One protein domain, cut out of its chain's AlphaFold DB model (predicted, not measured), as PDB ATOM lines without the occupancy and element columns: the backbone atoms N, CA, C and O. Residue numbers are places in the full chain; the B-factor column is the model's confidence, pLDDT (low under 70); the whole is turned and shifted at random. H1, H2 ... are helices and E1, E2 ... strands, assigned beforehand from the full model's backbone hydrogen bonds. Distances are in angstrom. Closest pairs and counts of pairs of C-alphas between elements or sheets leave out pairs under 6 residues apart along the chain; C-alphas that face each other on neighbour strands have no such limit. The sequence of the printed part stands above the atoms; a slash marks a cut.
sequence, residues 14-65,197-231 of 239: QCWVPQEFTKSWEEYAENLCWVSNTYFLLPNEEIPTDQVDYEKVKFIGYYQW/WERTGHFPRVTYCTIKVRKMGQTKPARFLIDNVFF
ATOM      1  N   GLN A  14     234.553 205.455 192.681       85.00
ATOM      2  CA  GLN A  14     234.604 206.445 193.760       85.00
ATOM      3  C   GLN A  14     234.070 205.818 195.047       85.00
ATOM      4  O   GLN A  14     232.967 205.267 195.052       85.00
ATOM      5  N   CYS A  15     234.834 205.927 196.132       86.81
ATOM      6  CA  CYS A  15     234.485 205.366 197.433       86.81
ATOM      7  C   CYS A  15     233.840 206.412 198.348       86.81
ATOM      8  O   CYS A  15     234.278 207.560 198.407       86.81
ATOM      9  N   TRP A  16     232.845 206.000 199.129       85.38
ATOM     10  CA  TRP A  16     232.329 206.765 200.255       85.38
ATOM     11  C   TRP A  16     233.076 206.369 201.533       85.38
ATOM     12  O   TRP A  16     232.770 205.359 202.169       85.38
ATOM     13  N   VAL A  17     234.081 207.163 201.902       85.50
ATOM     14  CA  VAL A  17     234.909 206.941 203.098       85.50
ATOM     15  C   VAL A  17     234.489 207.850 204.262       85.50
ATOM     16  O   VAL A  17     233.984 208.955 204.036       85.50
ATOM     17  N   PRO A  18     234.682 207.425 205.526       84.19
ATOM     18  CA  PRO A  18     234.389 208.265 206.685       84.19
ATOM     19  C   PRO A  18     235.269 209.520 206.709       84.19
ATOM     20  O   PRO A  18     236.404 209.519 206.235       84.19
ATOM     21  N   GLN A  19     234.763 210.595 207.319       81.00
ATOM     22  CA  GLN A  19     235.404 211.919 207.288       81.00
ATOM     23  C   GLN A  19     236.779 211.983 207.975       81.00
ATOM     24  O   GLN A  19     237.517 212.941 207.766       81.00
ATOM     25  N   GLU A  20     237.127 210.981 208.783       83.38
ATOM     26  CA  GLU A  20     238.430 210.864 209.444       83.38
ATOM     27  C   GLU A  20     239.567 210.500 208.473       83.38
ATOM     28  O   GLU A  20     240.742 210.639 208.815       83.38
ATOM     29  N   PHE A  21     239.246 210.006 207.273       81.94
ATOM     30  CA  PHE A  21     240.250 209.580 206.303       81.94
ATOM     31  C   PHE A  21     240.895 210.794 205.629       81.94
ATOM     32  O   PHE A  21     240.224 211.707 205.146       81.94
ATOM     33  N   THR A  22     242.229 210.797 205.561       87.69
ATOM     34  CA  THR A  22     242.947 211.769 204.729       87.69
ATOM     35  C   THR A  22     242.743 211.434 203.251       87.69
ATOM     36  O   THR A  22     242.465 210.291 202.889       87.69
ATOM     37  N   LYS A  23     242.973 212.410 202.368       84.56
ATOM     38  CA  LYS A  23     242.879 212.196 200.913       84.56
ATOM     39  C   LYS A  23     243.756 211.044 200.403       84.56
ATOM     40  O   LYS A  23     243.353 210.317 199.510       84.56
ATOM     41  N   SER A  24     244.943 210.854 200.981       86.25
ATOM     42  CA  SER A  24     245.829 209.745 200.609       86.25
ATOM     43  C   SER A  24     245.245 208.378 200.982       86.25
ATOM     44  O   SER A  24     245.435 207.406 200.256       86.25
ATOM     45  N   TRP A  25     244.513 208.292 202.098       86.50
ATOM     46  CA  TRP A  25     243.800 207.077 202.492       86.50
ATOM     47  C   TRP A  25     242.561 206.821 201.633       86.50
ATOM     48  O   TRP A  25     242.251 205.663 201.370       86.50
ATOM     49  N   GLU A  26     241.881 207.875 201.172       85.56
ATOM     50  CA  GLU A  26     240.784 207.776 200.202       85.56
ATOM     51  C   GLU A  26     241.276 207.171 198.879       85.56
ATOM     52  O   GLU A  26     240.746 206.155 198.441       85.56
ATOM     53  N   GLU A  27     242.364 207.696 198.308       86.62
ATOM     54  CA  GLU A  27     242.962 207.151 197.078       86.62
ATOM     55  C   GLU A  27     243.479 205.717 197.252       86.62
ATOM     56  O   GLU A  27     243.389 204.892 196.339       86.62
ATOM     57  N   TYR A  28     244.014 205.388 198.430       87.94
ATOM     58  CA  TYR A  28     244.397 204.014 198.751       87.94
ATOM     59  C   TYR A  28     243.178 203.086 198.802       87.94
ATOM     60  O   TYR A  28     243.219 201.999 198.226       87.94
ATOM     61  N   ALA A  29     242.093 203.508 199.460       87.19
ATOM     62  CA  ALA A  29     240.859 202.736 199.547       87.19
ATOM     63  C   ALA A  29     240.223 202.531 198.164       87.19
ATOM     64  O   ALA A  29     239.846 201.408 197.844       87.19
ATOM     65  N   GLU A  30     240.199 203.566 197.321       86.44
ATOM     66  CA  GLU A  30     239.732 203.494 195.930       86.44
ATOM     67  C   GLU A  30     240.511 202.453 195.123       86.44
ATOM     68  O   GLU A  30     239.915 201.563 194.515       86.44
ATOM     69  N   ASN A  31     241.845 202.504 195.154       87.88
ATOM     70  CA  ASN A  31     242.676 201.540 194.433       87.88
ATOM     71  C   ASN A  31     242.526 200.120 194.989       87.88
ATOM     72  O   ASN A  31     242.458 199.150 194.232       87.88
ATOM     73  N   LEU A  32     242.446 199.985 196.313       88.50
ATOM     74  CA  LEU A  32     242.280 198.691 196.961       88.50
ATOM     75  C   LEU A  32     240.921 198.070 196.625       88.50
ATOM     76  O   LEU A  32     240.876 196.877 196.338       88.50
ATOM     77  N   CYS A  33     239.845 198.854 196.629       87.50
ATOM     78  CA  CYS A  33     238.502 198.407 196.260       87.50
ATOM     79  C   CYS A  33     238.316 198.242 194.751       87.50
ATOM     80  O   CYS A  33     237.456 197.480 194.333       87.50
ATOM     81  N   TRP A  34     239.127 198.904 193.924       86.62
ATOM     82  CA  TRP A  34     239.178 198.615 192.494       86.62
ATOM     83  C   TRP A  34     239.819 197.257 192.213       86.62
ATOM     84  O   TRP A  34     239.330 196.519 191.365       86.62
ATOM     85  N   VAL A  35     240.918 196.927 192.896       86.81
ATOM     86  CA  VAL A  35     241.642 195.660 192.699       86.81
ATOM     87  C   VAL A  35     240.939 194.499 193.403       86.81
ATOM     88  O   VAL A  35     240.883 193.387 192.876       86.81
ATOM     89  N   SER A  36     240.389 194.747 194.589       83.31
ATOM     90  CA  SER A  36     239.592 193.769 195.328       83.31
ATOM     91  C   SER A  36     238.213 193.665 194.687       83.31
ATOM     92  O   SER A  36     237.565 194.676 194.457       83.31
ATOM     93  N   ASN A  37     237.729 192.454 194.402       82.19
ATOM     94  CA  ASN A  37     236.369 192.297 193.882       82.19
ATOM     95  C   ASN A  37     235.351 192.935 194.845       82.19
ATOM     96  O   ASN A  37     235.401 192.690 196.052       82.19
ATOM     97  N   THR A  38     234.414 193.712 194.304       87.44
ATOM     98  CA  THR A  38     233.291 194.278 195.069       87.44
ATOM     99  C   THR A  38     232.087 193.348 194.996       87.44
ATOM    100  O   THR A  38     232.008 192.505 194.101       87.44
ATOM    101  N   TYR A  39     231.158 193.461 195.938       87.19
ATOM    102  CA  TYR A  39     229.923 192.677 195.946       87.19
ATOM    103  C   TYR A  39     228.697 193.588 195.952       87.19
ATOM    104  O   TYR A  39     228.765 194.751 196.345       87.19
ATOM    105  N   PHE A  40     227.576 193.071 195.466       85.94
ATOM    106  CA  PHE A  40     226.298 193.776 195.449       85.94
ATOM    107  C   PHE A  40     225.370 193.135 196.473       85.94
ATOM    108  O   PHE A  40     225.341 191.909 196.575       85.94
ATOM    109  N   LEU A  41     224.638 193.972 197.202       84.31
ATOM    110  CA  LEU A  41     223.593 193.568 198.134       84.31
ATOM    111  C   LEU A  41     222.282 194.185 197.663       84.31
ATOM    112  O   LEU A  41     222.256 195.362 197.289       84.31
ATOM    113  N   LEU A  42     221.206 193.403 197.683       82.31
ATOM    114  CA  LEU A  42     219.875 193.961 197.466       82.31
ATOM    115  C   LEU A  42     219.462 194.811 198.682       82.31
ATOM    116  O   LEU A  42     219.907 194.534 199.795       82.31
ATOM    117  N   PRO A  43     218.549 195.788 198.522       77.50
ATOM    118  CA  PRO A  43     218.107 196.643 199.631       77.50
ATOM    119  C   PRO A  43     217.539 195.894 200.851       77.50
ATOM    120  O   PRO A  43     217.529 196.436 201.949       77.50
ATOM    121  N   ASN A  44     217.056 194.661 200.655       78.06
ATOM    122  CA  ASN A  44     216.475 193.819 201.705       78.06
ATOM    123  C   ASN A  44     217.474 192.808 202.302       78.06
ATOM    124  O   ASN A  44     217.081 192.009 203.149       78.06
ATOM    125  N   GLU A  45     218.724 192.779 201.831       78.62
ATOM    126  CA  GLU A  45     219.758 191.869 202.329       78.62
ATOM    127  C   GLU A  45     220.609 192.549 203.404       78.62
ATOM    128  O   GLU A  45     221.021 193.702 203.273       78.62
ATOM    129  N   GLU A  46     220.887 191.817 204.479       79.31
ATOM    130  CA  GLU A  46     221.735 192.306 205.562       79.31
ATOM    131  C   GLU A  46     223.220 192.264 205.177       79.31
ATOM    132  O   GLU A  46     223.681 191.416 204.409       79.31
ATOM    133  N   ILE A  47     223.995 193.186 205.752       81.56
ATOM    134  CA  ILE A  47     225.442 193.245 205.545       81.56
ATOM    135  C   ILE A  47     226.082 191.998 206.184       81.56
ATOM    136  O   ILE A  47     225.902 191.770 207.386       81.56
ATOM    137  N   PRO A  48     226.884 191.216 205.438       80.00
ATOM    138  CA  PRO A  48     227.492 190.001 205.965       80.00
ATOM    139  C   PRO A  48     228.481 190.339 207.087       80.00
ATOM    140  O   PRO A  48     229.520 190.969 206.864       80.00
ATOM    141  N   THR A  49     228.170 189.898 208.305       73.62
ATOM    142  CA  THR A  49     229.036 190.103 209.480       73.62
ATOM    143  C   THR A  49     230.027 188.943 209.641       73.62
ATOM    144  O   THR A  49     231.211 189.153 209.949       73.62
ATOM    145  N   ASP A  50     229.582 187.729 209.317       77.31
ATOM    146  CA  ASP A  50     230.357 186.499 209.432       77.31
ATOM    147  C   ASP A  50     231.080 186.118 208.135       77.31
ATOM    148  O   ASP A  50     230.688 186.479 207.025       77.31
ATOM    149  N   GLN A  51     232.178 185.364 208.265       74.00
ATOM    150  CA  GLN A  51     232.946 184.897 207.100       74.00
ATOM    151  C   GLN A  51     232.131 183.963 206.202       74.00
ATOM    152  O   GLN A  51     232.310 183.993 204.990       74.00
ATOM    153  N   VAL A  52     231.226 183.179 206.791       73.94
ATOM    154  CA  VAL A  52     230.379 182.225 206.067       73.94
ATOM    155  C   VAL A  52     229.400 182.953 205.144       73.94
ATOM    156  O   VAL A  52     229.183 182.521 204.016       73.94
ATOM    157  N   ASP A  53     228.839 184.079 205.584       76.25
ATOM    158  CA  ASP A  53     227.916 184.864 204.758       76.25
ATOM    159  C   ASP A  53     228.657 185.723 203.734       76.25
ATOM    160  O   ASP A  53     228.181 185.899 202.615       76.25
ATOM    161  N   TYR A  54     229.880 186.152 204.055       76.19
ATOM    162  CA  TYR A  54     230.764 186.820 203.099       76.19
ATOM    163  C   TYR A  54     231.162 185.919 201.916       76.19
ATOM    164  O   TYR A  54     231.462 186.421 200.840       76.19
ATOM    165  N   GLU A  55     231.171 184.595 202.071       73.50
ATOM    166  CA  GLU A  55     231.423 183.678 200.948       73.50
ATOM    167  C   GLU A  55     230.197 183.480 200.046       73.50
ATOM    168  O   GLU A  55     230.343 183.091 198.886       73.50
ATOM    169  N   LYS A  56     228.990 183.775 200.546       73.50
ATOM    170  CA  LYS A  56     227.736 183.621 199.793       73.50
ATOM    171  C   LYS A  56     227.428 184.815 198.890       73.50
ATOM    172  O   LYS A  56     226.626 184.673 197.968       73.50
ATOM    173  N   VAL A  57     228.034 185.979 199.137       79.31
ATOM    174  CA  VAL A  57     227.744 187.185 198.348       79.31
ATOM    175  C   VAL A  57     228.264 187.064 196.918       79.31
ATOM    176  O   VAL A  57     229.337 186.519 196.639       79.31
ATOM    177  N   LYS A  58     227.498 187.614 195.976       78.12
ATOM    178  CA  LYS A  58     227.871 187.616 194.565       78.12
ATOM    179  C   LYS A  58     228.895 188.718 194.300       78.12
ATOM    180  O   LYS A  58     228.553 189.899 194.258       78.12
ATOM    181  N   PHE A  59     230.142 188.320 194.071       83.38
ATOM    182  CA  PHE A  59     231.204 189.236 193.656       83.38
ATOM    183  C   PHE A  59     231.065 189.651 192.186       83.38
ATOM    184  O   PHE A  59     230.795 188.837 191.298       83.38
ATOM    185  N   ILE A  60     231.304 190.932 191.926       83.44
ATOM    186  CA  ILE A  60     231.250 191.567 190.617       83.44
ATOM    187  C   ILE A  60     232.682 191.798 190.131       83.44
ATOM    188  O   ILE A  60     233.299 192.819 190.420       83.44
ATOM    189  N   GLY A  61     233.205 190.841 189.364       83.44
ATOM    190  CA  GLY A  61     234.503 190.970 188.683       83.44
ATOM    191  C   GLY A  61     234.394 191.351 187.201       83.44
ATOM    192  O   GLY A  61     235.379 191.731 186.574       83.44
ATOM    193  N   TYR A  62     233.206 191.265 186.596       86.38
ATOM    194  CA  TYR A  62     233.072 191.393 185.140       86.38
ATOM    195  C   TYR A  62     233.382 192.809 184.613       86.38
ATOM    196  O   TYR A  62     233.798 192.935 183.466       86.38
ATOM    197  N   TYR A  63     233.262 193.874 185.419       84.88
ATOM    198  CA  TYR A  63     233.617 195.239 184.987       84.88
ATOM    199  C   TYR A  63     235.106 195.403 184.670       84.88
ATOM    200  O   TYR A  63     235.458 196.159 183.771       84.88
ATOM    201  N   GLN A  64     235.977 194.671 185.362       85.50
ATOM    202  CA  GLN A  64     237.421 194.726 185.127       85.50
ATOM    203  C   GLN A  64     237.798 194.015 183.815       85.50
ATOM    204  O   GLN A  64     238.649 194.477 183.062       85.50
ATOM    205  N   TRP A  65     237.134 192.892 183.522       89.31
ATOM    206  CA  TRP A  65     237.487 192.007 182.407       89.31
ATOM    207  C   TRP A  65     236.713 192.284 181.118       89.31
ATOM    208  O   TRP A  65     237.061 191.731 180.075       89.31
ATOM    209  N   TRP A 197     218.306 198.318 188.377       83.88
ATOM    210  CA  TRP A 197     219.313 197.364 188.856       83.88
ATOM    211  C   TRP A 197     219.099 196.940 190.315       83.88
ATOM    212  O   TRP A 197     219.479 195.832 190.682       83.88
ATOM    213  N   GLU A 198     218.438 197.766 191.126       82.38
ATOM    214  CA  GLU A 198     218.117 197.465 192.528       82.38
ATOM    215  C   GLU A 198     217.204 196.241 192.681       82.38
ATOM    216  O   GLU A 198     217.316 195.502 193.657       82.38
ATOM    217  N   ARG A 199     216.319 195.993 191.704       83.25
ATOM    218  CA  ARG A 199     215.403 194.841 191.716       83.25
ATOM    219  C   ARG A 199     215.965 193.620 191.006       83.25
ATOM    220  O   ARG A 199     215.690 192.494 191.405       83.25
ATOM    221  N   THR A 200     216.709 193.834 189.926       81.19
ATOM    222  CA  THR A 200     217.218 192.740 189.084       81.19
ATOM    223  C   THR A 200     218.571 192.214 189.554       81.19
ATOM    224  O   THR A 200     218.947 191.095 189.210       81.19
ATOM    225  N   GLY A 201     219.328 193.021 190.304       80.25
ATOM    226  CA  GLY A 201     220.713 192.738 190.681       80.25
ATOM    227  C   GLY A 201     221.670 192.638 189.491       80.25
ATOM    228  O   GLY A 201     222.783 192.121 189.619       80.25
ATOM    229  N   HIS A 202     221.241 193.105 188.318       83.06
ATOM    230  CA  HIS A 202     222.042 193.144 187.106       83.06
ATOM    231  C   HIS A 202     222.588 194.556 186.895       83.06
ATOM    232  O   HIS A 202     221.844 195.528 186.932       83.06
ATOM    233  N   PHE A 203     223.897 194.652 186.647       84.94
ATOM    234  CA  PHE A 203     224.613 195.916 186.437       84.94
ATOM    235  C   PHE A 203     224.389 196.973 187.538       84.94
ATOM    236  O   PHE A 203     223.940 198.083 187.240       84.94
ATOM    237  N   PRO A 204     224.708 196.652 188.804       86.12
ATOM    238  CA  PRO A 204     224.556 197.597 189.898       86.12
ATOM    239  C   PRO A 204     225.487 198.797 189.719       86.12
ATOM    240  O   PRO A 204     226.658 198.652 189.361       86.12
ATOM    241  N   ARG A 205     224.958 199.994 189.982       84.06
ATOM    242  CA  ARG A 205     225.744 201.241 189.967       84.06
ATOM    243  C   ARG A 205     226.484 201.464 191.284       84.06
ATOM    244  O   ARG A 205     227.513 202.137 191.300       84.06
ATOM    245  N   VAL A 206     225.958 200.889 192.364       86.31
ATOM    246  CA  VAL A 206     226.522 200.955 193.712       86.31
ATOM    247  C   VAL A 206     226.912 199.552 194.159       86.31
ATOM    248  O   VAL A 206     226.123 198.617 194.032       86.31
ATOM    249  N   THR A 207     228.130 199.398 194.667       88.31
ATOM    250  CA  THR A 207     228.642 198.130 195.199       88.31
ATOM    251  C   THR A 207     229.379 198.342 196.511       88.31
ATOM    252  O   THR A 207     229.846 199.436 196.824       88.31
ATOM    253  N   TYR A 208     229.531 197.273 197.278       87.69
ATOM    254  CA  TYR A 208     230.151 197.289 198.591       87.69
ATOM    255  C   TYR A 208     231.539 196.648 198.548       87.69
ATOM    256  O   TYR A 208     231.787 195.660 197.847       87.69
ATOM    257  N   CYS A 209     232.454 197.229 199.314       87.88
ATOM    258  CA  CYS A 209     233.819 196.759 199.493       87.88
ATOM    259  C   CYS A 209     234.130 196.727 200.987       87.88
ATOM    260  O   CYS A 209     233.845 197.681 201.710       87.88
ATOM    261  N   THR A 210     234.726 195.637 201.466       86.69
ATOM    262  CA  THR A 210     235.120 195.515 202.872       86.69
ATOM    263  C   THR A 210     236.636 195.557 202.988       86.69
ATOM    264  O   THR A 210     237.320 194.585 202.665       86.69
ATOM    265  N   ILE A 211     237.172 196.668 203.494       85.38
ATOM    266  CA  ILE A 211     238.612 196.819 203.726       85.38
ATOM    267  C   ILE A 211     238.984 196.319 205.125       85.38
ATOM    268  O   ILE A 211     238.275 196.558 206.105       85.38
ATOM    269  N   LYS A 212     240.114 195.615 205.233       84.31
ATOM    270  CA  LYS A 212     240.666 195.125 206.505       84.31
ATOM    271  C   LYS A 212     241.898 195.949 206.861       84.31
ATOM    272  O   LYS A 212     242.940 195.791 206.232       84.31
ATOM    273  N   VAL A 213     241.796 196.793 207.883       83.19
ATOM    274  CA  VAL A 213     242.898 197.645 208.351       83.19
ATOM    275  C   VAL A 213     243.433 197.103 209.672       83.19
ATOM    276  O   VAL A 213     242.680 196.859 210.615       83.19
ATOM    277  N   ARG A 214     244.750 196.909 209.762       81.38
ATOM    278  CA  ARG A 214     245.420 196.541 211.016       81.38
ATOM    279  C   ARG A 214     245.915 197.810 211.702       81.38
ATOM    280  O   ARG A 214     246.773 198.501 211.162       81.38
ATOM    281  N   LYS A 215     245.371 198.113 212.881       78.69
ATOM    282  CA  LYS A 215     245.898 199.156 213.770       78.69
ATOM    283  C   LYS A 215     246.871 198.509 214.762       78.69
ATOM    284  O   LYS A 215     246.604 197.411 215.247       78.69
ATOM    285  N   MET A 216     247.992 199.172 215.050       78.12
ATOM    286  CA  MET A 216     248.948 198.702 216.060       78.12
ATOM    287  C   MET A 216     248.253 198.567 217.425       78.12
ATOM    288  O   MET A 216     247.485 199.445 217.813       78.12
ATOM    289  N   GLY A 217     248.502 197.460 218.130       81.06
ATOM    290  CA  GLY A 217     247.910 197.169 219.444       81.06
ATOM    291  C   GLY A 217     246.588 196.387 219.429       81.06
ATOM    292  O   GLY A 217     246.097 196.028 220.494       81.06
ATOM    293  N   GLN A 218     246.020 196.075 218.258       80.06
ATOM    294  CA  GLN A 218     244.823 195.232 218.129       80.06
ATOM    295  C   GLN A 218     245.182 193.873 217.511       80.06
ATOM    296  O   GLN A 218     245.813 193.812 216.456       80.06
ATOM    297  N   THR A 219     244.762 192.771 218.143       78.94
ATOM    298  CA  THR A 219     245.005 191.401 217.641       78.94
ATOM    299  C   THR A 219     244.124 191.045 216.442       78.94
ATOM    300  O   THR A 219     244.510 190.214 215.620       78.94
ATOM    301  N   LYS A 220     242.957 191.690 216.302       80.19
ATOM    302  CA  LYS A 220     242.040 191.505 215.168       80.19
ATOM    303  C   LYS A 220     242.061 192.731 214.241       80.19
ATOM    304  O   LYS A 220     242.051 193.859 214.730       80.19
ATOM    305  N   PRO A 221     242.076 192.542 212.906       81.25
ATOM    306  CA  PRO A 221     241.962 193.651 211.964       81.25
ATOM    307  C   PRO A 221     240.571 194.294 212.055       81.25
ATOM    308  O   PRO A 221     239.563 193.585 212.081       81.25
ATOM    309  N   ALA A 222     240.519 195.624 212.039       80.19
ATOM    310  CA  ALA A 222     239.272 196.365 211.909       80.19
ATOM    311  C   ALA A 222     238.738 196.215 210.479       80.19
ATOM    312  O   ALA A 222     239.506 196.291 209.514       80.19
ATOM    313  N   ARG A 223     237.430 195.988 210.340       80.31
ATOM    314  CA  ARG A 223     236.746 195.936 209.044       80.31
ATOM    315  C   ARG A 223     235.967 197.227 208.852       80.31
ATOM    316  O   ARG A 223     235.194 197.589 209.731       80.31
ATOM    317  N   PHE A 224     236.155 197.881 207.714       81.19
ATOM    318  CA  PHE A 224     235.313 198.999 207.300       81.19
ATOM    319  C   PHE A 224     234.548 198.590 206.047       81.19
ATOM    320  O   PHE A 224     235.150 198.109 205.084       81.19
ATOM    321  N   LEU A 225     233.226 198.754 206.088       82.88
ATOM    322  CA  LEU A 225     232.376 198.669 204.908       82.88
ATOM    323  C   LEU A 225     232.403 200.025 204.206       82.88
ATOM    324  O   LEU A 225     232.208 201.054 204.850       82.88
ATOM    325  N   ILE A 226     232.687 200.008 202.910       84.44
ATOM    326  CA  ILE A 226     232.766 201.193 202.066       84.44
ATOM    327  C   ILE A 226     231.820 201.001 200.890       84.44
ATOM    328  O   ILE A 226     231.909 199.998 200.169       84.44
ATOM    329  N   ASP A 227     230.973 202.001 200.680       84.62
ATOM    330  CA  ASP A 227     230.081 202.074 199.532       84.62
ATOM    331  C   ASP A 227     230.858 202.643 198.350       84.62
ATOM    332  O   ASP A 227     231.584 203.630 198.470       84.62
ATOM    333  N   ASN A 228     230.717 202.018 197.192       83.38
ATOM    334  CA  ASN A 228     231.434 202.386 195.987       83.38
ATOM    335  C   ASN A 228     230.436 202.688 194.889       83.38
ATOM    336  O   ASN A 228     229.477 201.948 194.692       83.38
ATOM    337  N   VAL A 229     230.703 203.745 194.136       82.94
ATOM    338  CA  VAL A 229     229.923 204.090 192.954       82.94
ATOM    339  C   VAL A 229     230.789 203.864 191.726       82.94
ATOM    340  O   VAL A 229     231.867 204.450 191.590       82.94
ATOM    341  N   PHE A 230     230.306 203.011 190.829       72.88
ATOM    342  CA  PHE A 230     230.891 202.816 189.508       72.88
ATOM    343  C   PHE A 230     230.369 203.894 188.569       72.88
ATOM    344  O   PHE A 230     229.158 204.070 188.463       72.88
ATOM    345  N   PHE A 231     231.280 204.584 187.873       59.91
ATOM    346  CA  PHE A 231     230.956 205.626 186.894       59.91
ATOM    347  C   PHE A 231     229.894 206.608 187.397       59.91
ATOM    348  O   PHE A 231     228.707 206.510 187.081       59.91
TER     349      PHE A 231
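This is residues 14 to 65 and 197 to 231 of the 239 residues of the protein "Innexin" of Schistosoma margrebowiei (UniProt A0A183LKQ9). A long two-stranded hairpin, E2 and E3, forms the middle of this model, with the short strand E1 added beside E3 and the helix H1 packed on one face of the resulting sheet. A long stretch, residues 36 to 50, leads from H1 to the small helix H2, away from the sheet; the short helices H3 and H4 lie at the two sides of a cut. Look for 87 printed residues in the order E1, H1, H2, H3, H4, E2, E3; the sheet order is E1, E3, E2, antiparallel, and the class is mixed, helices and strands. The whole is compact, with a radius of gyration of the C-alphas of 13.6 A and spans of 43 by 29 by 25 A.

Find C-alpha 206 at (226.522, 200.955, 193.712); from there E2 runs 22.2 A to residue 213. E3, residues 222 to 230, covers 24.8 A and ends at C-alpha 230, (230.891, 202.816, 189.508). E1 is residues 14 to 16. H1, residues 23 to 35, spans 18.5 A from C-alpha 23 at (242.879, 212.196, 200.913). H2 is residues 51 to 56, H3 62 to 65 and H4 197 to 200.

In the hairpin of E2 and E3, at 152 degrees, look at N 209 and O 226, 2.9 A apart. Inner strand E3 also has E1 as antiparallel neighbour, with N 16 and O 227 at 2.8 A. H1 is on the sheet, the two making two layers, helix over sheet. It touches E1, with closest C-alphas Cys 15 and Glu 30 at 5.8 A, and E2, with Cys 33 and Cys 209 at 5.9 A. H2, H3 and H4 are not on the sheet. Residues 38 to 39 pair antiparallel with 59 to 60. In H1 every O i to N i+4 pair is within hydrogen-bond range, in H2 1 of 2; H3 and H4 are too short for one.

The farthest C-alphas, Thr 200 and Gly 217, are 43.4 A apart. Residues 66 to 196 are cut out, leaving 20.0 A between C-alphas 65 and 197. The link from H1 to H2 is long. Residue 231 has pLDDT under 70.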